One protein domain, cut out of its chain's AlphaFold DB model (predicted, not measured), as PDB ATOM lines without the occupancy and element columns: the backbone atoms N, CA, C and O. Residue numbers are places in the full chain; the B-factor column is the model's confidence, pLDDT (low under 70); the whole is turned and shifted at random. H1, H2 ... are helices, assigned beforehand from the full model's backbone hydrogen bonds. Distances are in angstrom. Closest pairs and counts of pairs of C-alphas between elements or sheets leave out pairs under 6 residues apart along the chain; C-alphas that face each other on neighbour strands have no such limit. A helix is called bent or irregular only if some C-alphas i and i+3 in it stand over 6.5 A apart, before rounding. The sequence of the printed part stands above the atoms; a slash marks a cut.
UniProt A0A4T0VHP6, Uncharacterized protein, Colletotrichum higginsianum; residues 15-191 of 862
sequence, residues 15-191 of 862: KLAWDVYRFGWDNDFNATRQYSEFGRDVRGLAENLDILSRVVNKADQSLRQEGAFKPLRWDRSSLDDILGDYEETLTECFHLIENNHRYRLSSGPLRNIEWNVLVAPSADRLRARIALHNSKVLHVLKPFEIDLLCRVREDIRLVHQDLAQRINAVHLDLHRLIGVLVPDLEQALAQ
ATOM      1  N   LYS A  15     -16.930 -27.030   9.760       88.56
ATOM      2  CA  LYS A  15     -16.934 -25.683   9.158       88.56
ATOM      3  C   LYS A  15     -15.605 -25.329   8.492       88.56
ATOM      4  O   LYS A  15     -15.592 -25.006   7.307       88.56
ATOM      5  N   LEU A  16     -14.503 -25.419   9.239       87.38
ATOM      6  CA  LEU A  16     -13.171 -25.082   8.731       87.38
ATOM      7  C   LEU A  16     -12.782 -25.990   7.556       87.38
ATOM      8  O   LEU A  16     -12.279 -25.508   6.546       87.38
ATOM      9  N   ALA A  17     -13.083 -27.288   7.641       88.19
ATOM     10  CA  ALA A  17     -12.789 -28.245   6.578       88.19
ATOM     11  C   ALA A  17     -13.567 -27.933   5.282       88.19
ATOM     12  O   ALA A  17     -12.992 -27.976   4.193       88.19
ATOM     13  N   TRP A  18     -14.841 -27.536   5.387       90.75
ATOM     14  CA  TRP A  18     -15.634 -27.078   4.243       90.75
ATOM     15  C   TRP A  18     -15.163 -25.738   3.678       90.75
ATOM     16  O   TRP A  18     -15.159 -25.577   2.457       90.75
ATOM     17  N   ASP A  19     -14.749 -24.793   4.522       88.31
ATOM     18  CA  ASP A  19     -14.221 -23.501   4.076       88.31
ATOM     19  C   ASP A  19     -12.885 -23.685   3.320       88.31
ATOM     20  O   ASP A  19     -12.709 -23.126   2.235       88.31
ATOM     21  N   VAL A  20     -11.992 -24.561   3.806       86.62
ATOM     22  CA  VAL A  20     -10.746 -24.954   3.114       86.62
ATOM     23  C   VAL A  20     -11.035 -25.703   1.811       86.62
ATOM     24  O   VAL A  20     -10.452 -25.371   0.773       86.62
ATOM     25  N   TYR A  21     -11.961 -26.673   1.825       88.25
ATOM     26  CA  TYR A  21     -12.356 -27.398   0.616       88.25
ATOM     27  C   TYR A  21     -12.899 -26.443  -0.453       88.25
ATOM     28  O   TYR A  21     -12.452 -26.477  -1.601       88.25
ATOM     29  N   ARG A  22     -13.808 -25.534  -0.084       86.94
ATOM     30  CA  ARG A  22     -14.376 -24.565  -1.029       86.94
ATOM     31  C   ARG A  22     -13.318 -23.602  -1.563       86.94
ATOM     32  O   ARG A  22     -13.258 -23.347  -2.765       86.94
ATOM     33  N   PHE A  23     -12.437 -23.108  -0.694       82.94
ATOM     34  CA  PHE A  23     -11.361 -22.204  -1.095       82.94
ATOM     35  C   PHE A  23     -10.415 -22.821  -2.136       82.94
ATOM     36  O   PHE A  23      -9.947 -22.096  -3.018       82.94
ATOM     37  N   GLY A  24     -10.128 -24.125  -2.057       75.81
ATOM     38  CA  GLY A  24      -9.256 -24.825  -3.007       75.81
ATOM     39  C   GLY A  24      -9.961 -25.410  -4.240       75.81
ATOM     40  O   GLY A  24      -9.414 -25.320  -5.340       75.81
ATOM     41  N   TRP A  25     -11.159 -25.983  -4.072       81.00
ATOM     42  CA  TRP A  25     -11.718 -26.991  -4.990       81.00
ATOM     43  C   TRP A  25     -13.209 -26.832  -5.365       81.00
ATOM     44  O   TRP A  25     -13.719 -27.682  -6.087       81.00
ATOM     45  N   ASP A  26     -13.920 -25.770  -4.954       69.56
ATOM     46  CA  ASP A  26     -15.363 -25.589  -5.284       69.56
ATOM     47  C   ASP A  26     -15.650 -25.339  -6.778       69.56
ATOM     48  O   ASP A  26     -16.793 -25.378  -7.223       69.56
ATOM     49  N   ASN A  27     -14.614 -25.022  -7.555       61.81
ATOM     50  CA  ASN A  27     -14.715 -24.700  -8.975       61.81
ATOM     51  C   ASN A  27     -14.129 -25.841  -9.815       61.81
ATOM     52  O   ASN A  27     -13.028 -26.309  -9.518       61.81
ATOM     53  N   ASP A  28     -14.813 -26.201 -10.907       51.19
ATOM     54  CA  ASP A  28     -14.388 -27.209 -11.891       51.19
ATOM     55  C   ASP A  28     -13.128 -26.774 -12.669       51.19
ATOM     56  O   ASP A  28     -13.160 -26.410 -13.848       51.19
ATOM     57  N   PHE A  29     -11.978 -26.798 -12.001       53.28
ATOM     58  CA  PHE A  29     -10.678 -26.606 -12.624       53.28
ATOM     59  C   PHE A  29     -10.059 -27.950 -13.019       53.28
ATOM     60  O   PHE A  29     -10.089 -28.919 -12.262       53.28
ATOM     61  N   ASN A  30      -9.399 -27.986 -14.180       51.12
ATOM     62  CA  ASN A  30      -8.563 -29.112 -14.609       51.12
ATOM     63  C   ASN A  30      -7.287 -29.207 -13.743       51.12
ATOM     64  O   ASN A  30      -6.187 -28.921 -14.210       51.12
ATOM     65  N   ALA A  31      -7.401 -29.542 -12.464       57.41
ATOM     66  CA  ALA A  31      -6.244 -29.656 -11.589       57.41
ATOM     67  C   ALA A  31      -5.389 -30.897 -11.914       57.41
ATOM     68  O   ALA A  31      -5.821 -31.819 -12.612       57.41
ATOM     69  N   THR A  32      -4.155 -30.949 -11.404       65.44
ATOM     70  CA  THR A  32      -3.346 -32.177 -11.476       65.44
ATOM     71  C   THR A  32      -3.986 -33.284 -10.632       65.44
ATOM     72  O   THR A  32      -4.662 -33.014  -9.639       65.44
ATOM     73  N   ARG A  33      -3.741 -34.553 -10.992       71.81
ATOM     74  CA  ARG A  33      -4.290 -35.710 -10.263       71.81
ATOM     75  C   ARG A  33      -3.996 -35.638  -8.756       71.81
ATOM     76  O   ARG A  33      -4.926 -35.751  -7.968       71.81
ATOM     77  N   GLN A  34      -2.751 -35.353  -8.373       69.88
ATOM     78  CA  GLN A  34      -2.340 -35.186  -6.970       69.88
ATOM     79  C   GLN A  34      -3.110 -34.055  -6.259       69.88
ATOM     80  O   GLN A  34      -3.552 -34.237  -5.130       69.88
ATOM     81  N   TYR A  35      -3.342 -32.915  -6.924       76.44
ATOM     82  CA  TYR A  35      -4.141 -31.819  -6.360       76.44
ATOM     83  C   TYR A  35      -5.610 -32.224  -6.158       76.44
ATOM     84  O   TYR A  35      -6.223 -31.851  -5.161       76.44
ATOM     85  N   SER A  36      -6.179 -33.013  -7.078       78.25
ATOM     86  CA  SER A  36      -7.545 -33.543  -6.942       78.25
ATOM     87  C   SER A  36      -7.674 -34.620  -5.858       78.25
ATOM     88  O   SER A  36      -8.716 -34.718  -5.215       78.25
ATOM     89  N   GLU A  37      -6.618 -35.406  -5.625       83.06
ATOM     90  CA  GLU A  37      -6.570 -36.392  -4.543       83.06
ATOM     91  C   GLU A  37      -6.473 -35.684  -3.181       83.06
ATOM     92  O   GLU A  37      -7.284 -35.969  -2.308       83.06
ATOM     93  N   PHE A  38      -5.618 -34.662  -3.038       86.62
ATOM     94  CA  PHE A  38      -5.563 -33.827  -1.828       86.62
ATOM     95  C   PHE A  38      -6.925 -33.194  -1.482       86.62
ATOM     96  O   PHE A  38      -7.364 -33.251  -0.335       86.62
ATOM     97  N   GLY A  39      -7.641 -32.659  -2.478       86.12
ATOM     98  CA  GLY A  39      -8.986 -32.109  -2.273       86.12
ATOM     99  C   GLY A  39     -10.025 -33.147  -1.852       86.12
ATOM    100  O   GLY A  39     -10.925 -32.834  -1.074       86.12
ATOM    101  N   ARG A  40      -9.891 -34.396  -2.320       88.50
ATOM    102  CA  ARG A  40     -10.741 -35.512  -1.882       88.50
ATOM    103  C   ARG A  40     -10.494 -35.854  -0.416       88.50
ATOM    104  O   ARG A  40     -11.459 -36.086   0.303       88.50
ATOM    105  N   ASP A  41      -9.237 -35.844   0.016       89.56
ATOM    106  CA  ASP A  41      -8.860 -36.168   1.393       89.56
ATOM    107  C   ASP A  41      -9.415 -35.104   2.367       89.56
ATOM    108  O   ASP A  41     -10.085 -35.450   3.341       89.56
ATOM    109  N   VAL A  42      -9.258 -33.806   2.050       90.69
ATOM    110  CA  VAL A  42      -9.863 -32.692   2.820       90.69
ATOM    111  C   VAL A  42     -11.392 -32.802   2.866       90.69
ATOM    112  O   VAL A  42     -11.999 -32.615   3.921       90.69
ATOM    113  N   ARG A  43     -12.028 -33.133   1.735       91.62
ATOM    114  CA  ARG A  43     -13.484 -33.308   1.660       91.62
ATOM    115  C   ARG A  43     -13.980 -34.479   2.506       91.62
ATOM    116  O   ARG A  43     -14.991 -34.327   3.182       91.62
ATOM    117  N   GLY A  44     -13.290 -35.619   2.481       90.31
ATOM    118  CA  GLY A  44     -13.656 -36.790   3.282       90.31
ATOM    119  C   GLY A  44     -13.644 -36.481   4.780       90.31
ATOM    120  O   GLY A  44     -14.592 -36.821   5.484       90.31
ATOM    121  N   LEU A  45     -12.634 -35.733   5.241       92.19
ATOM    122  CA  LEU A  45     -12.584 -35.236   6.615       92.19
ATOM    123  C   LEU A  45     -13.753 -34.279   6.918       92.19
ATOM    124  O   LEU A  45     -14.403 -34.424   7.950       92.19
ATOM    125  N   ALA A  46     -14.079 -33.349   6.013       90.25
ATOM    126  CA  ALA A  46     -15.223 -32.442   6.176       90.25
ATOM    127  C   ALA A  46     -16.572 -33.182   6.263       90.25
ATOM    128  O   ALA A  46     -17.419 -32.835   7.089       90.25
ATOM    129  N   GLU A  47     -16.773 -34.209   5.434       91.62
ATOM    130  CA  GLU A  47     -17.977 -35.046   5.439       91.62
ATOM    131  C   GLU A  47     -18.097 -35.845   6.746       91.62
ATOM    132  O   GLU A  47     -19.170 -35.849   7.347       91.62
ATOM    133  N   ASN A  48     -17.008 -36.436   7.247       91.06
ATOM    134  CA  ASN A  48     -17.020 -37.218   8.487       91.06
ATOM    135  C   ASN A  48     -17.161 -36.352   9.757       91.06
ATOM    136  O   ASN A  48     -17.910 -36.716  10.665       91.06
ATOM    137  N   LEU A  49     -16.532 -35.171   9.806       91.00
ATOM    138  CA  LEU A  49     -16.732 -34.199  10.893       91.00
ATOM    139  C   LEU A  49     -18.181 -33.674  10.946       91.00
ATOM    140  O   LEU A  49     -18.694 -33.377  12.025       91.00
ATOM    141  N   ASP A  50     -18.878 -33.599   9.806       90.31
ATOM    142  CA  ASP A  50     -20.293 -33.204   9.771       90.31
ATOM    143  C   ASP A  50     -21.201 -34.271  10.405       90.31
ATOM    144  O   ASP A  50     -22.227 -33.941  11.003       90.31
ATOM    145  N   ILE A  51     -20.811 -35.552  10.355       90.44
ATOM    146  CA  ILE A  51     -21.540 -36.631  11.035       90.44
ATOM    147  C   ILE A  51     -21.464 -36.448  12.557       90.44
ATOM    148  O   ILE A  51     -22.505 -36.540  13.204       90.44
ATOM    149  N   LEU A  52     -20.308 -36.086  13.132       89.62
ATOM    150  CA  LEU A  52     -20.197 -35.779  14.571       89.62
ATOM    151  C   LEU A  52     -21.153 -34.649  14.986       89.62
ATOM    152  O   LEU A  52     -21.891 -34.782  15.965       89.62
ATOM    153  N   SER A  53     -21.218 -33.569  14.199       88.75
ATOM    154  CA  SER A  53     -22.185 -32.486  14.416       88.75
ATOM    155  C   SER A  53     -23.636 -32.983  14.353       88.75
ATOM    156  O   SER A  53     -24.466 -32.568  15.162       88.75
ATOM    157  N   ARG A  54     -23.973 -33.893  13.430       89.12
ATOM    158  CA  ARG A  54     -25.318 -34.494  13.348       89.12
ATOM    159  C   ARG A  54     -25.639 -35.376  14.554       89.12
ATOM    160  O   ARG A  54     -26.756 -35.281  15.052       89.12
ATOM    161  N   VAL A  55     -24.688 -36.180  15.037       89.88
ATOM    162  CA  VAL A  55     -24.851 -37.056  16.212       89.88
ATOM    163  C   VAL A  55     -25.187 -36.228  17.458       89.88
ATOM    164  O   VAL A  55     -26.213 -36.473  18.094       89.88
ATOM    165  N   VAL A  56     -24.404 -35.181  17.760       88.81
ATOM    166  CA  VAL A  56     -24.658 -34.290  18.914       88.81
ATOM    167  C   VAL A  56     -26.032 -33.617  18.806       88.81
ATOM    168  O   VAL A  56     -26.816 -33.648  19.755       88.81
ATOM    169  N   ASN A  57     -26.361 -33.061  17.634       87.62
ATOM    170  CA  ASN A  57     -27.655 -32.413  17.401       87.62
ATOM    171  C   ASN A  57     -28.835 -33.395  17.525       87.62
ATOM    172  O   ASN A  57     -29.894 -33.026  18.033       87.62
ATOM    173  N   LYS A  58     -28.669 -34.650  17.087       87.12
ATOM    174  CA  LYS A  58     -29.695 -35.695  17.185       87.12
ATOM    175  C   LYS A  58     -29.894 -36.170  18.629       87.12
ATOM    176  O   LYS A  58     -31.041 -36.373  19.035       87.12
ATOM    177  N   ALA A  59     -28.823 -36.302  19.408       85.44
ATOM    178  CA  ALA A  59     -28.894 -36.606  20.837       85.44
ATOM    179  C   ALA A  59     -29.614 -35.490  21.624       85.44
ATOM    180  O   ALA A  59     -30.580 -35.769  22.335       85.44
ATOM    181  N   ASP A  60     -29.227 -34.224  21.423       85.69
ATOM    182  CA  ASP A  60     -29.874 -33.059  22.048       85.69
ATOM    183  C   ASP A  60     -31.353 -32.917  21.632       85.69
ATOM    184  O   ASP A  60     -32.223 -32.712  22.479       85.69
ATOM    185  N   GLN A  61     -31.678 -33.121  20.348       84.56
ATOM    186  CA  GLN A  61     -33.068 -33.133  19.880       84.56
ATOM    187  C   GLN A  61     -33.899 -34.221  20.573       84.56
ATOM    188  O   GLN A  61     -35.044 -33.965  20.945       84.56
ATOM    189  N   SER A  62     -33.338 -35.420  20.741       82.19
ATOM    190  CA  SER A  62     -34.056 -36.558  21.325       82.19
ATOM    191  C   SER A  62     -34.302 -36.337  22.827       82.19
ATOM    192  O   SER A  62     -35.405 -36.574  23.308       82.19
ATOM    193  N   LEU A  63     -33.332 -35.752  23.542       81.31
ATOM    194  CA  LEU A  63     -33.487 -35.323  24.937       81.31
ATOM    195  C   LEU A  63     -34.606 -34.272  25.108       81.31
ATOM    196  O   LEU A  63     -35.421 -34.372  26.025       81.31
ATOM    197  N   ARG A  64     -34.693 -33.291  24.196       80.62
ATOM    198  CA  ARG A  64     -35.753 -32.261  24.204       80.62
ATOM    199  C   ARG A  64     -37.143 -32.810  23.901       80.62
ATOM    200  O   ARG A  64     -38.118 -32.295  24.445       80.62
ATOM    201  N   GLN A  65     -37.246 -33.785  22.997       76.81
ATOM    202  CA  GLN A  65     -38.525 -34.385  22.604       76.81
ATOM    203  C   GLN A  65     -39.198 -35.093  23.786       76.81
ATOM    204  O   GLN A  65     -40.401 -34.941  23.973       76.81
ATOM    205  N   GLU A  66     -38.404 -35.736  24.642       69.88
ATOM    206  CA  GLU A  66     -38.843 -36.430  25.862       69.88
ATOM    207  C   GLU A  66     -38.986 -35.497  27.089       69.88
ATOM    208  O   GLU A  66     -38.948 -35.931  28.241       69.88
ATOM    209  N   GLY A  67     -39.132 -34.184  26.867       63.62
ATOM    210  CA  GLY A  67     -39.462 -33.200  27.909       63.62
ATOM    211  C   GLY A  67     -38.313 -32.778  28.835       63.62
ATOM    212  O   GLY A  67     -38.530 -31.984  29.753       63.62
ATOM    213  N   ALA A  68     -37.083 -33.249  28.610       64.44
ATOM    214  CA  ALA A  68     -35.931 -32.854  29.412       64.44
ATOM    215  C   ALA A  68     -35.334 -31.521  28.915       64.44
ATOM    216  O   ALA A  68     -34.654 -31.448  27.895       64.44
ATOM    217  N   PHE A  69     -35.531 -30.446  29.686       67.69
ATOM    218  CA  PHE A  69     -34.983 -29.107  29.393       67.69
ATOM    219  C   PHE A  69     -33.524 -28.897  29.856       67.69
ATOM    220  O   PHE A  69     -33.045 -27.762  29.906       67.69
ATOM    221  N   LYS A  70     -32.814 -29.968  30.231       73.75
ATOM    222  CA  LYS A  70     -31.400 -29.915  30.641       73.75
ATOM    223  C   LYS A  70     -30.478 -29.945  29.410       73.75
ATOM    224  O   LYS A  70     -30.850 -30.547  28.407       73.75
ATOM    225  N   PRO A  71     -29.285 -29.324  29.464       79.94
ATOM    226  CA  PRO A  71     -28.285 -29.486  28.412       79.94
ATOM    227  C   PRO A  71     -27.770 -30.933  28.368       79.94
ATOM    228  O   PRO A  71     -27.623 -31.572  29.412       79.94
ATOM    229  N   LEU A  72     -27.464 -31.422  27.163       83.44
ATOM    230  CA  LEU A  72     -26.854 -32.734  26.927       83.44
ATOM    231  C   LEU A  72     -25.549 -32.895  27.732       83.44
ATOM    232  O   LEU A  72     -24.676 -32.027  27.682       83.44
ATOM    233  N   ARG A  73     -25.392 -34.012  28.456       86.31
ATOM    234  CA  ARG A  73     -24.207 -34.289  29.290       86.31
ATOM    235  C   ARG A  73     -23.086 -34.966  28.501       86.31
ATOM    236  O   ARG A  73     -23.077 -36.185  28.353       86.31
ATOM    237  N   TRP A  74     -22.099 -34.203  28.047       86.88
ATOM    238  CA  TRP A  74     -20.941 -34.740  27.327       86.88
ATOM    239  C   TRP A  74     -19.691 -33.881  27.522       86.88
ATOM    240  O   TRP A  74     -19.795 -32.741  27.976       86.88
ATOM    241  N   ASP A  75     -18.517 -34.445  27.232       86.00
ATOM    242  CA  ASP A  75     -17.232 -33.774  27.424       86.00
ATOM    243  C   ASP A  75     -16.550 -33.515  26.080       86.00
ATOM    244  O   ASP A  75     -15.808 -34.349  25.550       86.00
ATOM    245  N   ARG A  76     -16.766 -32.304  25.568       85.06
ATOM    246  CA  ARG A  76     -16.126 -31.826  24.348       85.06
ATOM    247  C   ARG A  76     -14.596 -31.871  24.418       85.06
ATOM    248  O   ARG A  76     -13.986 -32.153  23.396       85.06
ATOM    249  N   SER A  77     -13.986 -31.634  25.582       85.81
ATOM    250  CA  SER A  77     -12.523 -31.616  25.691       85.81
ATOM    251  C   SER A  77     -11.920 -32.999  25.452       85.81
ATOM    252  O   SER A  77     -10.966 -33.109  24.688       85.81
ATOM    253  N   SER A  78     -12.545 -34.061  25.976       87.88
ATOM    254  CA  SER A  78     -12.146 -35.437  25.651       87.88
ATOM    255  C   SER A  78     -12.360 -35.796  24.176       87.88
ATOM    256  O   SER A  78     -11.548 -36.522  23.616       87.88
ATOM    257  N   LEU A  79     -13.405 -35.278  23.513       87.75
ATOM    258  CA  LEU A  79     -13.601 -35.521  22.079       87.75
ATOM    259  C   LEU A  79     -12.551 -34.786  21.236       87.75
ATOM    260  O   LEU A  79     -11.959 -35.397  20.354       87.75
ATOM    261  N   ASP A  80     -12.312 -33.500  21.502       86.88
ATOM    262  CA  ASP A  80     -11.331 -32.699  20.762       86.88
ATOM    263  C   ASP A  80      -9.903 -33.278  20.957       86.88
ATOM    264  O   ASP A  80      -9.148 -33.380  19.990       86.88
ATOM    265  N   ASP A  81      -9.568 -33.783  22.154       88.19
ATOM    266  CA  ASP A  81      -8.321 -34.518  22.440       88.19
ATOM    267  C   ASP A  81      -8.233 -35.866  21.692       88.19
ATOM    268  O   ASP A  81      -7.226 -36.151  21.035       88.19
ATOM    269  N   ILE A  82      -9.314 -36.663  21.684       89.38
ATOM    270  CA  ILE A  82      -9.389 -37.892  20.878       89.38
ATOM    271  C   ILE A  82      -9.196 -37.581  19.395       89.38
ATOM    272  O   ILE A  82      -8.475 -38.317  18.737       89.38
ATOM    273  N   LEU A  83      -9.781 -36.517  18.839       87.12
ATOM    274  CA  LEU A  83      -9.616 -36.161  17.421       87.12
ATOM    275  C   LEU A  83      -8.206 -35.625  17.103       87.12
ATOM    276  O   LEU A  83      -7.663 -35.879  16.017       87.12
ATOM    277  N   GLY A  84      -7.581 -34.952  18.069       85.56
ATOM    278  CA  GLY A  84      -6.309 -34.253  17.925       85.56
ATOM    279  C   GLY A  84      -6.420 -32.978  17.086       85.56
ATOM    280  O   GLY A  84      -7.512 -32.516  16.763       85.56
ATOM    281  N   ASP A  85      -5.280 -32.416  16.685       86.38
ATOM    282  CA  ASP A  85      -5.185 -31.021  16.216       86.38
ATOM    283  C   ASP A  85      -5.583 -30.838  14.729       86.38
ATOM    284  O   ASP A  85      -4.847 -30.293  13.901       86.38
ATOM    285  N   TYR A  86      -6.776 -31.318  14.356       88.81
ATOM    286  CA  TYR A  86      -7.276 -31.262  12.979       88.81
ATOM    287  C   TYR A  86      -7.480 -29.821  12.486       88.81
ATOM    288  O   TYR A  86      -7.311 -29.558  11.294       88.81
ATOM    289  N   GLU A  87      -7.785 -28.873  13.381       88.44
ATOM    290  CA  GLU A  87      -7.905 -27.450  13.039       88.44
ATOM    291  C   GLU A  87      -6.561 -26.838  12.600       88.44
ATOM    292  O   GLU A  87      -6.518 -26.080  11.625       88.44
ATOM    293  N   GLU A  88      -5.450 -27.212  13.243       88.81
ATOM    294  CA  GLU A  88      -4.102 -26.791  12.840       88.81
ATOM    295  C   GLU A  88      -3.727 -27.412  11.490       88.81
ATOM    296  O   GLU A  88      -3.346 -26.695  10.562       88.81
ATOM    297  N   THR A  89      -3.958 -28.720  11.319       89.69
ATOM    298  CA  THR A  89      -3.753 -29.417  10.037       89.69
ATOM    299  C   THR A  89      -4.529 -28.751   8.891       89.69
ATOM    300  O   THR A  89      -3.984 -28.550   7.804       89.69
ATOM    301  N   LEU A  90      -5.787 -28.357   9.112       89.44
ATOM    302  CA  LEU A  90      -6.603 -27.650   8.117       89.44
ATOM    303  C   LEU A  90      -6.117 -26.215   7.854       89.44
ATOM    304  O   LEU A  90      -6.174 -25.751   6.713       89.44
ATOM    305  N   THR A  91      -5.596 -25.529   8.870       88.56
ATOM    306  CA  THR A  91      -5.008 -24.186   8.736       88.56
ATOM    307  C   THR A  91      -3.715 -24.224   7.912       88.56
ATOM    308  O   THR A  91      -3.532 -23.418   6.997       88.56
ATOM    309  N   GLU A  92      -2.854 -25.221   8.128       86.00
ATOM    310  CA  GLU A  92      -1.693 -25.472   7.265       86.00
ATOM    311  C   GLU A  92      -2.107 -25.800   5.822       86.00
ATOM    312  O   GLU A  92      -1.494 -25.299   4.874       86.00
ATOM    313  N   CYS A  93      -3.179 -26.581   5.629       86.38
ATOM    314  CA  CYS A  93      -3.733 -26.838   4.296       86.38
ATOM    315  C   CYS A  93      -4.161 -25.538   3.609       86.38
ATOM    316  O   CYS A  93      -3.795 -25.317   2.452       86.38
ATOM    317  N   PHE A  94      -4.882 -24.658   4.313       84.06
ATOM    318  CA  PHE A  94      -5.277 -23.346   3.798       84.06
ATOM    319  C   PHE A  94      -4.062 -22.542   3.318       84.06
ATOM    320  O   PHE A  94      -4.015 -22.133   2.154       84.06
ATOM    321  N   HIS A  95      -3.044 -22.387   4.171       84.00
ATOM    322  CA  HIS A  95      -1.832 -21.643   3.831       84.00
ATOM    323  C   HIS A  95      -1.045 -22.279   2.679       84.00
ATOM    324  O   HIS A  95      -0.541 -21.559   1.811       84.00
ATOM    325  N   LEU A  96      -0.965 -23.613   2.603       82.12
ATOM    326  CA  LEU A  96      -0.322 -24.291   1.478       82.12
ATOM    327  C   LEU A  96      -1.046 -23.972   0.160       82.12
ATOM    328  O   LEU A  96      -0.391 -23.660  -0.836       82.12
ATOM    329  N   ILE A  97      -2.383 -24.000   0.153       80.12
ATOM    330  CA  ILE A  97      -3.231 -23.736  -1.023       80.12
ATOM    331  C   ILE A  97      -3.218 -22.251  -1.431       80.12
ATOM    332  O   ILE A  97      -3.273 -21.936  -2.626       80.12
ATOM    333  N   GLU A  98      -3.160 -21.335  -0.465       80.75
ATOM    334  CA  GLU A  98      -3.086 -19.885  -0.673       80.75
ATOM    335  C   GLU A  98      -1.751 -19.486  -1.321       80.75
ATOM    336  O   GLU A  98      -1.724 -18.910  -2.419       80.75
ATOM    337  N   ASN A  99      -0.638 -19.902  -0.707       73.19
ATOM    338  CA  ASN A  99       0.716 -19.656  -1.210       73.19
ATOM    339  C   ASN A  99       0.959 -20.280  -2.598       73.19
ATOM    340  O   ASN A  99       1.784 -19.790  -3.368       73.19
ATOM    341  N   ASN A 100       0.216 -21.333  -2.958       71.94
ATOM    342  CA  ASN A 100       0.412 -22.100  -4.191       71.94
ATOM    343  C   ASN A 100      -0.768 -22.017  -5.184       71.94
ATOM    344  O   ASN A 100      -0.891 -22.852  -6.086       71.94
ATOM    345  N   HIS A 101      -1.604 -20.973  -5.096       71.50
ATOM    346  CA  HIS A 101      -2.798 -20.776  -5.938       71.50
ATOM    347  C   HIS A 101      -2.557 -20.915  -7.459       71.50
ATOM    348  O   HIS A 101      -3.468 -21.284  -8.203       71.50
ATOM    349  N   ARG A 102      -1.329 -20.672  -7.946       69.25
ATOM    350  CA  ARG A 102      -0.966 -20.779  -9.374       69.25
ATOM    351  C   ARG A 102      -1.138 -22.174  -9.991       69.25
ATOM    352  O   ARG A 102      -1.224 -22.255 -11.219       69.25
ATOM    353  N   TYR A 103      -1.162 -23.243  -9.188       66.69
ATOM    354  CA  TYR A 103      -1.276 -24.626  -9.679       66.69
ATOM    355  C   TYR A 103      -2.718 -25.147  -9.757       66.69
ATOM    356  O   TYR A 103      -2.928 -26.250 -10.255       66.69
ATOM    357  N   ARG A 104      -3.718 -24.351  -9.341       64.62
ATOM    358  CA  ARG A 104      -5.148 -24.708  -9.444       64.62
ATOM    359  C   ARG A 104      -5.599 -24.995 -10.885       64.62
ATOM    360  O   ARG A 104      -6.569 -25.708 -11.093       64.62
ATOM    361  N   LEU A 105      -4.898 -24.449 -11.883       61.97
ATOM    362  CA  LEU A 105      -5.214 -24.587 -13.309       61.97
ATOM    363  C   LEU A 105      -4.280 -25.584 -14.011       61.97
ATOM    364  O   LEU A 105      -3.055 -25.470 -13.872       61.97
ATOM    365  N   SER A 106      -4.830 -26.464 -14.864       53.28
ATOM    366  CA  SER A 106      -4.042 -27.331 -15.759       53.28
ATOM    367  C   SER A 106      -3.050 -26.486 -16.529       53.28
ATOM    368  O   SER A 106      -3.424 -25.621 -17.326       53.28
ATOM    369  N   SER A 107      -1.774 -26.724 -16.291       55.75
ATOM    370  CA  SER A 107      -0.720 -25.931 -16.891       55.75
ATOM    371  C   SER A 107       0.528 -26.793 -17.055       55.75
ATOM    372  O   SER A 107       0.684 -27.807 -16.378       55.75
ATOM    373  N   GLY A 108       1.323 -26.467 -18.079       59.00
ATOM    374  CA  GLY A 108       2.157 -27.444 -18.792       59.00
ATOM    375  C   GLY A 108       3.246 -28.150 -17.969       59.00
ATOM    376  O   GLY A 108       3.483 -27.792 -16.817       59.00
ATOM    377  N   PRO A 109       3.968 -29.114 -18.581       56.12
ATOM    378  CA  PRO A 109       4.867 -30.049 -17.895       56.12
ATOM    379  C   PRO A 109       5.785 -29.440 -16.826       56.12
ATOM    380  O   PRO A 109       5.937 -30.027 -15.760       56.12
ATOM    381  N   LEU A 110       6.333 -28.241 -17.062       60.19
ATOM    382  CA  LEU A 110       7.163 -27.530 -16.085       60.19
ATOM    383  C   LEU A 110       6.453 -27.289 -14.747       60.19
ATOM    384  O   LEU A 110       7.047 -27.556 -13.714       60.19
ATOM    385  N   ARG A 111       5.189 -26.851 -14.738       64.12
ATOM    386  CA  ARG A 111       4.445 -26.603 -13.490       64.12
ATOM    387  C   ARG A 111       4.062 -27.885 -12.758       64.12
ATOM    388  O   ARG A 111       3.933 -27.860 -11.541       64.12
ATOM    389  N   ASN A 112       3.929 -29.003 -13.474       63.84
ATOM    390  CA  ASN A 112       3.799 -30.312 -12.839       63.84
ATOM    391  C   ASN A 112       5.115 -30.697 -12.133       63.84
ATOM    392  O   ASN A 112       5.088 -31.172 -11.004       63.84
ATOM    393  N   ILE A 113       6.277 -30.421 -12.738       60.69
ATOM    394  CA  ILE A 113       7.581 -30.615 -12.076       60.69
ATOM    395  C   ILE A 113       7.733 -29.650 -10.884       60.69
ATOM    396  O   ILE A 113       8.137 -30.084  -9.811       60.69
ATOM    397  N   GLU A 114       7.354 -28.372 -11.022       63.53
ATOM    398  CA  GLU A 114       7.356 -27.410  -9.906       63.53
ATOM    399  C   GLU A 114       6.466 -27.875  -8.743       63.53
ATOM    400  O   GLU A 114       6.892 -27.793  -7.595       63.53
ATOM    401  N   TRP A 115       5.269 -28.407  -9.022       65.69
ATOM    402  CA  TRP A 115       4.399 -29.001  -8.004       65.69
ATOM    403  C   TRP A 115       5.077 -30.187  -7.305       65.69
ATOM    404  O   TRP A 115       5.195 -30.179  -6.082       65.69
ATOM    405  N   ASN A 116       5.583 -31.165  -8.066       65.38
ATOM    406  CA  ASN A 116       6.224 -32.364  -7.510       65.38
ATOM    407  C   ASN A 116       7.475 -32.055  -6.666       65.38
ATOM    408  O   ASN A 116       7.752 -32.774  -5.714       65.38
ATOM    409  N   VAL A 117       8.229 -30.999  -6.991       60.47
ATOM    410  CA  VAL A 117       9.462 -30.643  -6.264       60.47
ATOM    411  C   VAL A 117       9.206 -29.696  -5.087       60.47
ATOM    412  O   VAL A 117       9.869 -29.821  -4.062       60.47
ATOM    413  N   LEU A 118       8.290 -28.731  -5.225       65.62
ATOM    414  CA  LEU A 118       8.131 -27.633  -4.257       65.62
ATOM    415  C   LEU A 118       6.899 -27.761  -3.356       65.62
ATOM    416  O   LEU A 118       6.856 -27.090  -2.329       65.62
ATOM    417  N   VAL A 119       5.890 -28.550  -3.743       70.31
ATOM    418  CA  VAL A 119       4.593 -28.591  -3.043       70.31
ATOM    419  C   VAL A 119       4.189 -30.001  -2.633       70.31
ATOM    420  O   VAL A 119       3.674 -30.168  -1.533       70.31
ATOM    421  N   ALA A 120       4.451 -31.016  -3.464       69.50
ATOM    422  CA  ALA A 120       4.067 -32.397  -3.172       69.50
ATOM    423  C   ALA A 120       4.595 -32.915  -1.817       69.50
ATOM    424  O   ALA A 120       3.776 -33.452  -1.085       69.50
ATOM    425  N   PRO A 121       5.854 -32.670  -1.385       72.00
ATOM    426  CA  PRO A 121       6.314 -33.130  -0.069       72.00
ATOM    427  C   PRO A 121       5.474 -32.580   1.098       72.00
ATOM    428  O   PRO A 121       5.087 -33.326   1.994       72.00
ATOM    429  N   SER A 122       5.135 -31.286   1.067       76.00
ATOM    430  CA  SER A 122       4.282 -30.658   2.085       76.00
ATOM    431  C   SER A 122       2.813 -31.076   1.949       76.00
ATOM    432  O   SER A 122       2.126 -31.236   2.954       76.00
ATOM    433  N   ALA A 123       2.326 -31.283   0.723       80.50
ATOM    434  CA  ALA A 123       0.969 -31.762   0.479       80.50
ATOM    435  C   ALA A 123       0.791 -33.205   0.971       80.50
ATOM    436  O   ALA A 123      -0.160 -33.479   1.689       80.50
ATOM    437  N   ASP A 124       1.713 -34.114   0.654       79.75
ATOM    438  CA  ASP A 124       1.647 -35.518   1.063       79.75
ATOM    439  C   ASP A 124       1.800 -35.674   2.591       79.75
ATOM    440  O   ASP A 124       1.086 -36.481   3.189       79.75
ATOM    441  N   ARG A 125       2.602 -34.821   3.253       82.44
ATOM    442  CA  ARG A 125       2.638 -34.691   4.725       82.44
ATOM    443  C   ARG A 125       1.265 -34.336   5.306       82.44
ATOM    444  O   ARG A 125       0.777 -35.004   6.217       82.44
ATOM    445  N   LEU A 126       0.620 -33.300   4.766       87.25
ATOM    446  CA  LEU A 126      -0.707 -32.873   5.217       87.25
ATOM    447  C   LEU A 126      -1.783 -33.918   4.911       87.25
ATOM    448  O   LEU A 126      -2.659 -34.143   5.738       87.25
ATOM    449  N   ARG A 127      -1.690 -34.617   3.776       87.62
ATOM    450  CA  ARG A 127      -2.573 -35.741   3.436       87.62
ATOM    451  C   ARG A 127      -2.430 -36.899   4.418       87.62
ATOM    452  O   ARG A 127      -3.446 -37.463   4.808       87.62
ATOM    453  N   ALA A 128      -1.216 -37.216   4.870       84.38
ATOM    454  CA  ALA A 128      -0.997 -38.223   5.910       84.38
ATOM    455  C   ALA A 128      -1.640 -37.816   7.252       84.38
ATOM    456  O   ALA A 128      -2.337 -38.628   7.861       84.38
ATOM    457  N   ARG A 129      -1.496 -36.548   7.673       87.44
ATOM    458  CA  ARG A 129      -2.180 -36.008   8.868       87.44
ATOM    459  C   ARG A 129      -3.705 -36.021   8.723       87.44
ATOM    460  O   ARG A 129      -4.395 -36.483   9.626       87.44
ATOM    461  N   ILE A 130      -4.243 -35.598   7.575       90.25
ATOM    462  CA  ILE A 130      -5.681 -35.682   7.270       90.25
ATOM    463  C   ILE A 130      -6.168 -37.131   7.333       90.25
ATOM    464  O   ILE A 130      -7.207 -37.381   7.935       90.25
ATOM    465  N   ALA A 131      -5.437 -38.084   6.749       88.44
ATOM    466  CA  ALA A 131      -5.805 -39.496   6.776       88.44
ATOM    467  C   ALA A 131      -5.861 -40.046   8.211       88.44
ATOM    468  O   ALA A 131      -6.806 -40.764   8.540       88.44
ATOM    469  N   LEU A 132      -4.917 -39.651   9.077       87.94
ATOM    470  CA  LEU A 132      -4.945 -39.985  10.502       87.94
ATOM    471  C   LEU A 132      -6.171 -39.383  11.201       87.94
ATOM    472  O   LEU A 132      -6.961 -40.137  11.763       87.94
ATOM    473  N   HIS A 133      -6.394 -38.065  11.119       90.06
ATOM    474  CA  HIS A 133      -7.582 -37.440  11.722       90.06
ATOM    475  C   HIS A 133      -8.880 -38.078  11.210       90.06
ATOM    476  O   HIS A 133      -9.774 -38.377  11.993       90.06
ATOM    477  N   ASN A 134      -8.974 -38.342   9.907       90.56
ATOM    478  CA  ASN A 134     -10.150 -38.942   9.288       90.56
ATOM    479  C   ASN A 134     -10.408 -40.374   9.792       90.56
ATOM    480  O   ASN A 134     -11.556 -40.738  10.031       90.56
ATOM    481  N   SER A 135      -9.353 -41.164  10.002       88.69
ATOM    482  CA  SER A 135      -9.453 -42.487  10.625       88.69
ATOM    483  C   SER A 135      -9.929 -42.398  12.079       88.69
ATOM    484  O   SER A 135     -10.880 -43.076  12.463       88.69
ATOM    485  N   LYS A 136      -9.348 -41.489  12.870       89.56
ATOM    486  CA  LYS A 136      -9.745 -41.252  14.266       89.56
ATOM    487  C   LYS A 136     -11.210 -40.813  14.383       89.56
ATOM    488  O   LYS A 136     -11.930 -41.333  15.231       89.56
ATOM    489  N   VAL A 137     -11.683 -39.937  13.485       90.06
ATOM    490  CA  VAL A 137     -13.111 -39.581  13.370       90.06
ATOM    491  C   VAL A 137     -13.960 -40.830  13.101       90.06
ATOM    492  O   VAL A 137     -14.966 -41.036  13.775       90.06
ATOM    493  N   LEU A 138     -13.567 -41.685  12.150       89.25
ATOM    494  CA  LEU A 138     -14.318 -42.900  11.817       89.25
ATOM    495  C   LEU A 138     -14.403 -43.891  12.991       89.25
ATOM    496  O   LEU A 138     -15.490 -44.407  13.248       89.25
ATOM    497  N   HIS A 139     -13.311 -44.105  13.731       88.62
ATOM    498  CA  HIS A 139     -13.309 -44.975  14.912       88.62
ATOM    499  C   HIS A 139     -14.092 -44.384  16.098       88.62
ATOM    500  O   HIS A 139     -14.755 -45.132  16.811       88.62
ATOM    501  N   VAL A 140     -14.080 -43.060  16.316       91.69
ATOM    502  CA  VAL A 140     -14.827 -42.449  17.436       91.69
ATOM    503  C   VAL A 140     -16.328 -42.298  17.153       91.69
ATOM    504  O   VAL A 140     -17.125 -42.337  18.085       91.69
ATOM    505  N   LEU A 141     -16.742 -42.173  15.886       89.75
ATOM    506  CA  LEU A 141     -18.118 -41.845  15.483       89.75
ATOM    507  C   LEU A 141     -19.201 -42.740  16.112       89.75
ATOM    508  O   LEU A 141     -20.173 -42.237  16.680       89.75
ATOM    509  N   LYS A 142     -19.043 -44.063  16.006       89.00
ATOM    510  CA  LYS A 142     -20.012 -45.047  16.512       89.00
ATOM    511  C   LYS A 142     -20.018 -45.167  18.048       89.00
ATOM    512  O   LYS A 142     -21.108 -45.047  18.612       89.00
ATOM    513  N   PRO A 143     -18.883 -45.365  18.752       89.69
ATOM    514  CA  PRO A 143     -18.887 -45.422  20.216       89.69
ATOM    515  C   PRO A 143     -19.333 -44.101  20.857       89.69
ATOM    516  O   PRO A 143     -20.055 -44.137  21.850       89.69
ATOM    517  N   PHE A 144     -18.994 -42.947  20.268       90.94
ATOM    518  CA  PHE A 144     -19.474 -41.637  20.722       90.94
ATOM    519  C   PHE A 144     -20.999 -41.516  20.639       90.94
ATOM    520  O   PHE A 144     -21.629 -41.028  21.576       90.94
ATOM    521  N   GLU A 145     -21.619 -41.996  19.555       89.69
ATOM    522  CA  GLU A 145     -23.080 -42.012  19.463       89.69
ATOM    523  C   GLU A 145     -23.721 -42.952  20.491       89.69
ATOM    524  O   GLU A 145     -24.678 -42.550  21.154       89.69
ATOM    525  N   ILE A 146     -23.203 -44.174  20.663       87.44
ATOM    526  CA  ILE A 146     -23.723 -45.127  21.662       87.44
ATOM    527  C   ILE A 146     -23.653 -44.519  23.067       87.44
ATOM    528  O   ILE A 146     -24.632 -44.567  23.811       87.44
ATOM    529  N   ASP A 147     -22.524 -43.906  23.416       88.56
ATOM    530  CA  ASP A 147     -22.308 -43.249  24.702       88.56
ATOM    531  C   ASP A 147     -23.273 -42.065  24.911       88.56
ATOM    532  O   ASP A 147     -23.987 -42.010  25.916       88.56
ATOM    533  N   LEU A 148     -23.415 -41.169  23.925       88.19
ATOM    534  CA  LEU A 148     -24.400 -40.083  23.984       88.19
ATOM    535  C   LEU A 148     -25.840 -40.594  24.128       88.19
ATOM    536  O   LEU A 148     -26.589 -40.070  24.954       88.19
ATOM    537  N   LEU A 149     -26.237 -41.620  23.372       87.25
ATOM    538  CA  LEU A 149     -27.575 -42.209  23.464       87.25
ATOM    539  C   LEU A 149     -27.806 -42.905  24.816       87.25
ATOM    540  O   LEU A 149     -28.891 -42.779  25.381       87.25
ATOM    541  N   CYS A 150     -26.793 -43.561  25.387       86.50
ATOM    542  CA  CYS A 150     -26.842 -44.110  26.745       86.50
ATOM    543  C   CYS A 150     -27.031 -43.019  27.809       86.50
ATOM    544  O   CYS A 150     -27.837 -43.193  28.726       86.50
ATOM    545  N   ARG A 151     -26.344 -41.877  27.677       86.50
ATOM    546  CA  ARG A 151     -26.499 -40.724  28.581       86.50
ATOM    547  C   ARG A 151     -27.870 -40.064  28.437       86.50
ATOM    548  O   ARG A 151     -28.489 -39.750  29.451       86.50
ATOM    549  N   VAL A 152     -28.380 -39.935  27.210       84.19
ATOM    550  CA  VAL A 152     -29.753 -39.477  26.933       84.19
ATOM    551  C   VAL A 152     -30.779 -40.436  27.541       84.19
ATOM    552  O   VAL A 152     -31.678 -39.976  28.238       84.19
ATOM    553  N   ARG A 153     -30.615 -41.759  27.379       83.69
ATOM    554  CA  ARG A 153     -31.464 -42.780  28.022       83.69
ATOM    555  C   ARG A 153     -31.485 -42.614  29.539       83.69
ATOM    556  O   ARG A 153     -32.556 -42.649  30.134       83.69
ATOM    557  N   GLU A 154     -30.325 -42.406  30.159       83.31
ATOM    558  CA  GLU A 154     -30.211 -42.206  31.605       83.31
ATOM    559  C   GLU A 154     -30.843 -40.883  32.069       83.31
ATOM    560  O   GLU A 154     -31.567 -40.868  33.061       83.31
ATOM    561  N   ASP A 155     -30.660 -39.782  31.336       80.94
ATOM    562  CA  ASP A 155     -31.283 -38.494  31.669       80.94
ATOM    563  C   ASP A 155     -32.809 -38.527  31.516       80.94
ATOM    564  O   ASP A 155     -33.525 -38.036  32.394       80.94
ATOM    565  N   ILE A 156     -33.314 -39.175  30.461       76.94
ATOM    566  CA  ILE A 156     -34.742 -39.466  30.288       76.94
ATOM    567  C   ILE A 156     -35.233 -40.327  31.456       76.94
ATOM    568  O   ILE A 156     -36.252 -39.989  32.053       76.94
ATOM    569  N   ARG A 157     -34.510 -41.394  31.828       76.19
ATOM    570  CA  ARG A 157     -34.856 -42.290  32.946       76.19
ATOM    571  C   ARG A 157     -34.913 -41.547  34.282       76.19
ATOM    572  O   ARG A 157     -35.822 -41.804  35.063       76.19
ATOM    573  N   LEU A 158     -33.995 -40.616  34.542       75.81
ATOM    574  CA  LEU A 158     -33.973 -39.806  35.766       75.81
ATOM    575  C   LEU A 158     -35.126 -38.793  35.821       75.81
ATOM    576  O   LEU A 158     -35.754 -38.652  36.868       75.81
ATOM    577  N   VAL A 159     -35.443 -38.121  34.707       71.12
ATOM    578  CA  VAL A 159     -36.622 -37.234  34.610       71.12
ATOM    579  C   VAL A 159     -37.916 -38.034  34.773       71.12
ATOM    580  O   VAL A 159     -38.818 -37.629  35.502       71.12
ATOM    581  N   HIS A 160     -37.992 -39.210  34.152       68.75
ATOM    582  CA  HIS A 160     -39.162 -40.069  34.230       68.75
ATOM    583  C   HIS A 160     -39.285 -40.823  35.553       68.75
ATOM    584  O   HIS A 160     -40.402 -41.145  35.922       68.75
ATOM    585  N   GLN A 161     -38.218 -41.060  36.325       63.16
ATOM    586  CA  GLN A 161     -38.344 -41.649  37.667       63.16
ATOM    587  C   GLN A 161     -39.130 -40.752  38.635       63.16
ATOM    588  O   GLN A 161     -39.895 -41.274  39.447       63.16
ATOM    589  N   ASP A 162     -38.997 -39.429  38.509       59.09
ATOM    590  CA  ASP A 162     -39.783 -38.442  39.266       59.09
ATOM    591  C   ASP A 162     -41.283 -38.504  38.893       59.09
ATOM    592  O   ASP A 162     -42.168 -38.368  39.739       59.09
ATOM    593  N   LEU A 163     -41.584 -38.819  37.627       58.88
ATOM    594  CA  LEU A 163     -42.949 -38.956  37.106       58.88
ATOM    595  C   LEU A 163     -43.555 -40.358  37.334       58.88
ATOM    596  O   LEU A 163     -44.751 -40.496  37.597       58.88
ATOM    597  N   ALA A 164     -42.738 -41.410  37.268       52.56
ATOM    598  CA  ALA A 164     -43.138 -42.815  37.333       52.56
ATOM    599  C   ALA A 164     -43.604 -43.229  38.734       52.56
ATOM    600  O   ALA A 164     -44.468 -44.096  38.844       52.56
ATOM    601  N   GLN A 165     -43.156 -42.540  39.794       52.75
ATOM    602  CA  GLN A 165     -43.765 -42.669  41.127       52.75
ATOM    603  C   GLN A 165     -45.269 -42.318  41.148       52.75
ATOM    604  O   GLN A 165     -45.953 -42.648  42.117       52.75
ATOM    605  N   ARG A 166     -45.812 -41.680  40.096       52.41
ATOM    606  CA  ARG A 166     -47.246 -41.377  39.955       52.41
ATOM    607  C   ARG A 166     -48.011 -42.242  38.946       52.41
ATOM    608  O   ARG A 166     -49.237 -42.257  39.034       52.41
ATOM    609  N   ILE A 167     -47.365 -42.932  37.996       52.12
ATOM    610  CA  ILE A 167     -48.065 -43.646  36.901       52.12
ATOM    611  C   ILE A 167     -47.424 -45.017  36.617       52.12
ATOM    612  O   ILE A 167     -46.475 -45.150  35.852       52.12
ATOM    613  N   ASN A 168     -48.014 -46.065  37.197       46.75
ATOM    614  CA  ASN A 168     -47.444 -47.418  37.301       46.75
ATOM    615  C   ASN A 168     -47.664 -48.367  36.091       46.75
ATOM    616  O   ASN A 168     -47.548 -49.578  36.263       46.75
ATOM    617  N   ALA A 169     -48.033 -47.885  34.892       45.91
ATOM    618  CA  ALA A 169     -48.491 -48.792  33.815       45.91
ATOM    619  C   ALA A 169     -48.192 -48.405  32.346       45.91
ATOM    620  O   ALA A 169     -48.650 -49.111  31.453       45.91
ATOM    621  N   VAL A 170     -47.459 -47.320  32.057       49.34
ATOM    622  CA  VAL A 170     -47.279 -46.825  30.663       49.34
ATOM    623  C   VAL A 170     -45.830 -46.955  30.150       49.34
ATOM    624  O   VAL A 170     -45.570 -46.832  28.960       49.34
ATOM    625  N   HIS A 171     -44.868 -47.274  31.019       49.00
ATOM    626  CA  HIS A 171     -43.429 -47.136  30.736       49.00
ATOM    627  C   HIS A 171     -42.750 -48.273  29.941       49.00
ATOM    628  O   HIS A 171     -41.525 -48.377  29.962       49.00
ATOM    629  N   LEU A 172     -43.510 -49.118  29.240       45.56
ATOM    630  CA  LEU A 172     -42.945 -50.205  28.422       45.56
ATOM    631  C   LEU A 172     -42.416 -49.738  27.055       45.56
ATOM    632  O   LEU A 172     -41.523 -50.384  26.517       45.56
ATOM    633  N   ASP A 173     -42.883 -48.589  26.557       49.94
ATOM    634  CA  ASP A 173     -42.391 -47.947  25.331       49.94
ATOM    635  C   ASP A 173     -41.590 -46.668  25.644       49.94
ATOM    636  O   ASP A 173     -41.915 -45.576  25.170       49.94
ATOM    637  N   LEU A 174     -40.491 -46.794  26.405       53.16
ATOM    638  CA  LEU A 174     -39.370 -45.867  26.195       53.16
ATOM    639  C   LEU A 174     -38.956 -46.039  24.732       53.16
ATOM    640  O   LEU A 174     -38.445 -47.093  24.350       53.16
ATOM    641  N   HIS A 175     -39.284 -45.046  23.904       56.53
ATOM    642  CA  HIS A 175     -39.177 -45.165  22.457       56.53
ATOM    643  C   HIS A 175     -37.744 -45.547  22.077       56.53
ATOM    644  O   HIS A 175     -36.793 -44.941  22.577       56.53
ATOM    645  N   ARG A 176     -37.593 -46.556  21.203       66.56
ATOM    646  CA  ARG A 176     -36.280 -47.019  20.726       66.56
ATOM    647  C   ARG A 176     -35.452 -45.807  20.316       66.56
ATOM    648  O   ARG A 176     -35.845 -45.075  19.408       66.56
ATOM    649  N   LEU A 177     -34.333 -45.577  20.997       73.88
ATOM    650  CA  LEU A 177     -33.476 -44.435  20.708       73.88
ATOM    651  C   LEU A 177     -32.741 -44.695  19.389       73.88
ATOM    652  O   LEU A 177     -31.827 -45.514  19.327       73.88
ATOM    653  N   ILE A 178     -33.190 -44.001  18.341       77.69
ATOM    654  CA  ILE A 178     -32.624 -44.058  16.991       77.69
ATOM    655  C   ILE A 178     -31.606 -42.925  16.841       77.69
ATOM    656  O   ILE A 178     -31.981 -41.748  16.882       77.69
ATOM    657  N   GLY A 179     -30.340 -43.281  16.652       79.00
ATOM    658  CA  GLY A 179     -29.247 -42.379  16.294       79.00
ATOM    659  C   GLY A 179     -29.170 -42.062  14.796       79.00
ATOM    660  O   GLY A 179     -30.079 -42.337  14.012       79.00
ATOM    661  N   VAL A 180     -28.058 -41.450  14.401       82.44
ATOM    662  CA  VAL A 180     -27.654 -41.159  13.021       82.44
ATOM    663  C   VAL A 180     -26.999 -42.384  12.370       82.44
ATOM    664  O   VAL A 180     -27.233 -42.639  11.189       82.44
ATOM    665  N   LEU A 181     -26.200 -43.137  13.131       83.31
ATOM    666  CA  LEU A 181     -25.489 -44.353  12.721       83.31
ATOM    667  C   LEU A 181     -26.075 -45.608  13.385       83.31
ATOM    668  O   LEU A 181     -26.115 -46.671  12.766       83.31
ATOM    669  N   VAL A 182     -26.540 -45.490  14.632       84.44
ATOM    670  CA  VAL A 182     -27.115 -46.573  15.441       84.44
ATOM    671  C   VAL A 182     -28.643 -46.599  15.279       84.44
ATOM    672  O   VAL A 182     -29.323 -45.745  15.844       84.44
ATOM    673  N   PRO A 183     -29.230 -47.561  14.538       80.81
ATOM    674  CA  PRO A 183     -30.677 -47.592  14.308       80.81
ATOM    675  C   PRO A 183     -31.482 -48.057  15.533       80.81
ATOM    676  O   PRO A 183     -32.664 -47.743  15.635       80.81
ATOM    677  N   ASP A 184     -30.859 -48.814  16.440       81.62
ATOM    678  CA  ASP A 184     -31.458 -49.318  17.676       81.62
ATOM    679  C   ASP A 184     -30.362 -49.473  18.744       81.62
ATOM    680  O   ASP A 184     -29.427 -50.265  18.580       81.62
ATOM    681  N   LEU A 185     -30.460 -48.689  19.823       82.38
ATOM    682  CA  LEU A 185     -29.483 -48.688  20.914       82.38
ATOM    683  C   LEU A 185     -29.387 -50.046  21.626       82.38
ATOM    684  O   LEU A 185     -28.282 -50.486  21.939       82.38
ATOM    685  N   GLU A 186     -30.509 -50.729  21.865       79.94
ATOM    686  CA  GLU A 186     -30.499 -52.000  22.603       79.94
ATOM    687  C   GLU A 186     -29.853 -53.109  21.763       79.94
ATOM    688  O   GLU A 186     -29.106 -53.937  22.284       79.94
ATOM    689  N   GLN A 187     -30.060 -53.085  20.440       81.94
ATOM    690  CA  GLN A 187     -29.367 -53.994  19.526       81.94
ATOM    691  C   GLN A 187     -27.852 -53.729  19.491       81.94
ATOM    692  O   GLN A 187     -27.076 -54.684  19.475       81.94
ATOM    693  N   ALA A 188     -27.423 -52.463  19.502       80.88
ATOM    694  CA  ALA A 188     -26.003 -52.109  19.514       80.88
ATOM    695  C   ALA A 188     -25.308 -52.534  20.821       80.88
ATOM    696  O   ALA A 188     -24.243 -53.148  20.773       80.88
ATOM    697  N   LEU A 189     -25.941 -52.291  21.973       82.88
ATOM    698  CA  LEU A 189     -25.442 -52.741  23.278       82.88
ATOM    699  C   LEU A 189     -25.379 -54.272  23.367       82.88
ATOM    700  O   LEU A 189     -24.389 -54.824  23.846       82.88
ATOM    701  N   ALA A 190     -26.394 -54.974  22.852       80.31
ATOM    702  CA  ALA A 190     -26.377 -56.431  22.779       80.31
ATOM    703  C   ALA A 190     -25.229 -56.948  21.896       80.31
ATOM    704  O   ALA A 190     -24.550 -57.893  22.287       80.31
ATOM    705  N   GLN A 191     -24.969 -56.329  20.740       77.31
ATOM    706  CA  GLN A 191     -23.840 -56.696  19.874       77.31
ATOM    707  C   GLN A 191     -22.485 -56.480  20.557       77.31
ATOM    708  O   GLN A 191     -21.607 -57.329  20.431       77.31
TER     709      GLN A 191
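This is residues 15 to 191 of the 862 residues of an uncharacterized protein of Colletotrichum higginsianum (UniProt A0A4T0VHP6). The model is a long rod built on two long helices, H2 and the bent H6, which run side by side and the same way; beside them H1 and H4 complete a four-helix up-and-down bundle with H2 and the arm H6a. H5 sits at one end of the rod, while at the other the arm H6b runs on past H2, and the long link after it folds back to the short H7, with residues 161 to 170 sticking out. The printed part has 177 residues with seven named helices, H1 to H7 in chain order, and no named strand; the class is all helix. The whole is loose, with a radius of gyration of the C-alphas of 22.2 A and spans of 79 by 30 by 28 A.

H1, residues 15 to 25, forms a helical hairpin with H2, residues 33 to 65; they touch, opposite ways at a shallow tilt of 27 degrees, their closest C-alphas those of Ala 17 and Ala 46 at 4.9 A. H3, residues 76 to 83, and H4, residues 86 to 99, meet only through their link. H4 touches H1, the same way at a shallow tilt of 25 degrees, with the C-alphas of Val 20 and Phe 94 closest at 5.7 A. H5 is residues 109 to 118. H6, residues 120 to 164, was assigned as one helix by its hydrogen bonds, but it is bent: C-alphas 139 and 142 are 6.9 A apart. Its arms, H6a, residues 120 to 139, and H6b, residues 142 to 164, stand at a shallow tilt of 33 degrees, only just short of steep. H6a touches residues 34 to 49 of H2, closest at the C-alphas of Leu 45 and Asn 134, 5.2 A. H4 touches H6a, opposite ways at 27 degrees, a shallow tilt, with the C-alphas of Tyr 86 and His 133 closest at 6.3 A. H3 touches H6a at a steep tilt of 54 degrees, with the C-alphas of Leu 83 and Lys 136 closest at 6.0 A. H5 and H6a meet only through their link. H6b touches residues 55 to 63 of H2 at a shallow tilt of 9 degrees, closest at the C-alphas of Leu 63 and Val 152, 5.9 A. H7, residues 185 to 191, touches H6b at a steep tilt of 53 degrees, with the C-alphas of Ile 146 and Leu 185 closest at 6.8 A. Every O i to N i+4 pair is within hydrogen-bond range in H1, H2, H3, H4, H5, H6a and H7; in H6b 17 of 19 are.

H1 begins at C-alpha 15, (-16.934, -25.683, 9.158), and H7 ends at C-alpha 191, (-23.840, -56.696, 19.874). From first to last C-alpha, H2 measures 47.5 A, H4 20.0 A, H6a 28.1 A and H6b 31.2 A.

The C-alphas of Leu 110 and Arg 166 are the two farthest apart, at 79.3 A. The printed part has no cut. The link from H6 to H7, residues 165 to 184, is long. The mean pLDDT of the printed part is 78.0; 47 residues are under 70, among them 102 to 118 and 160 to 176.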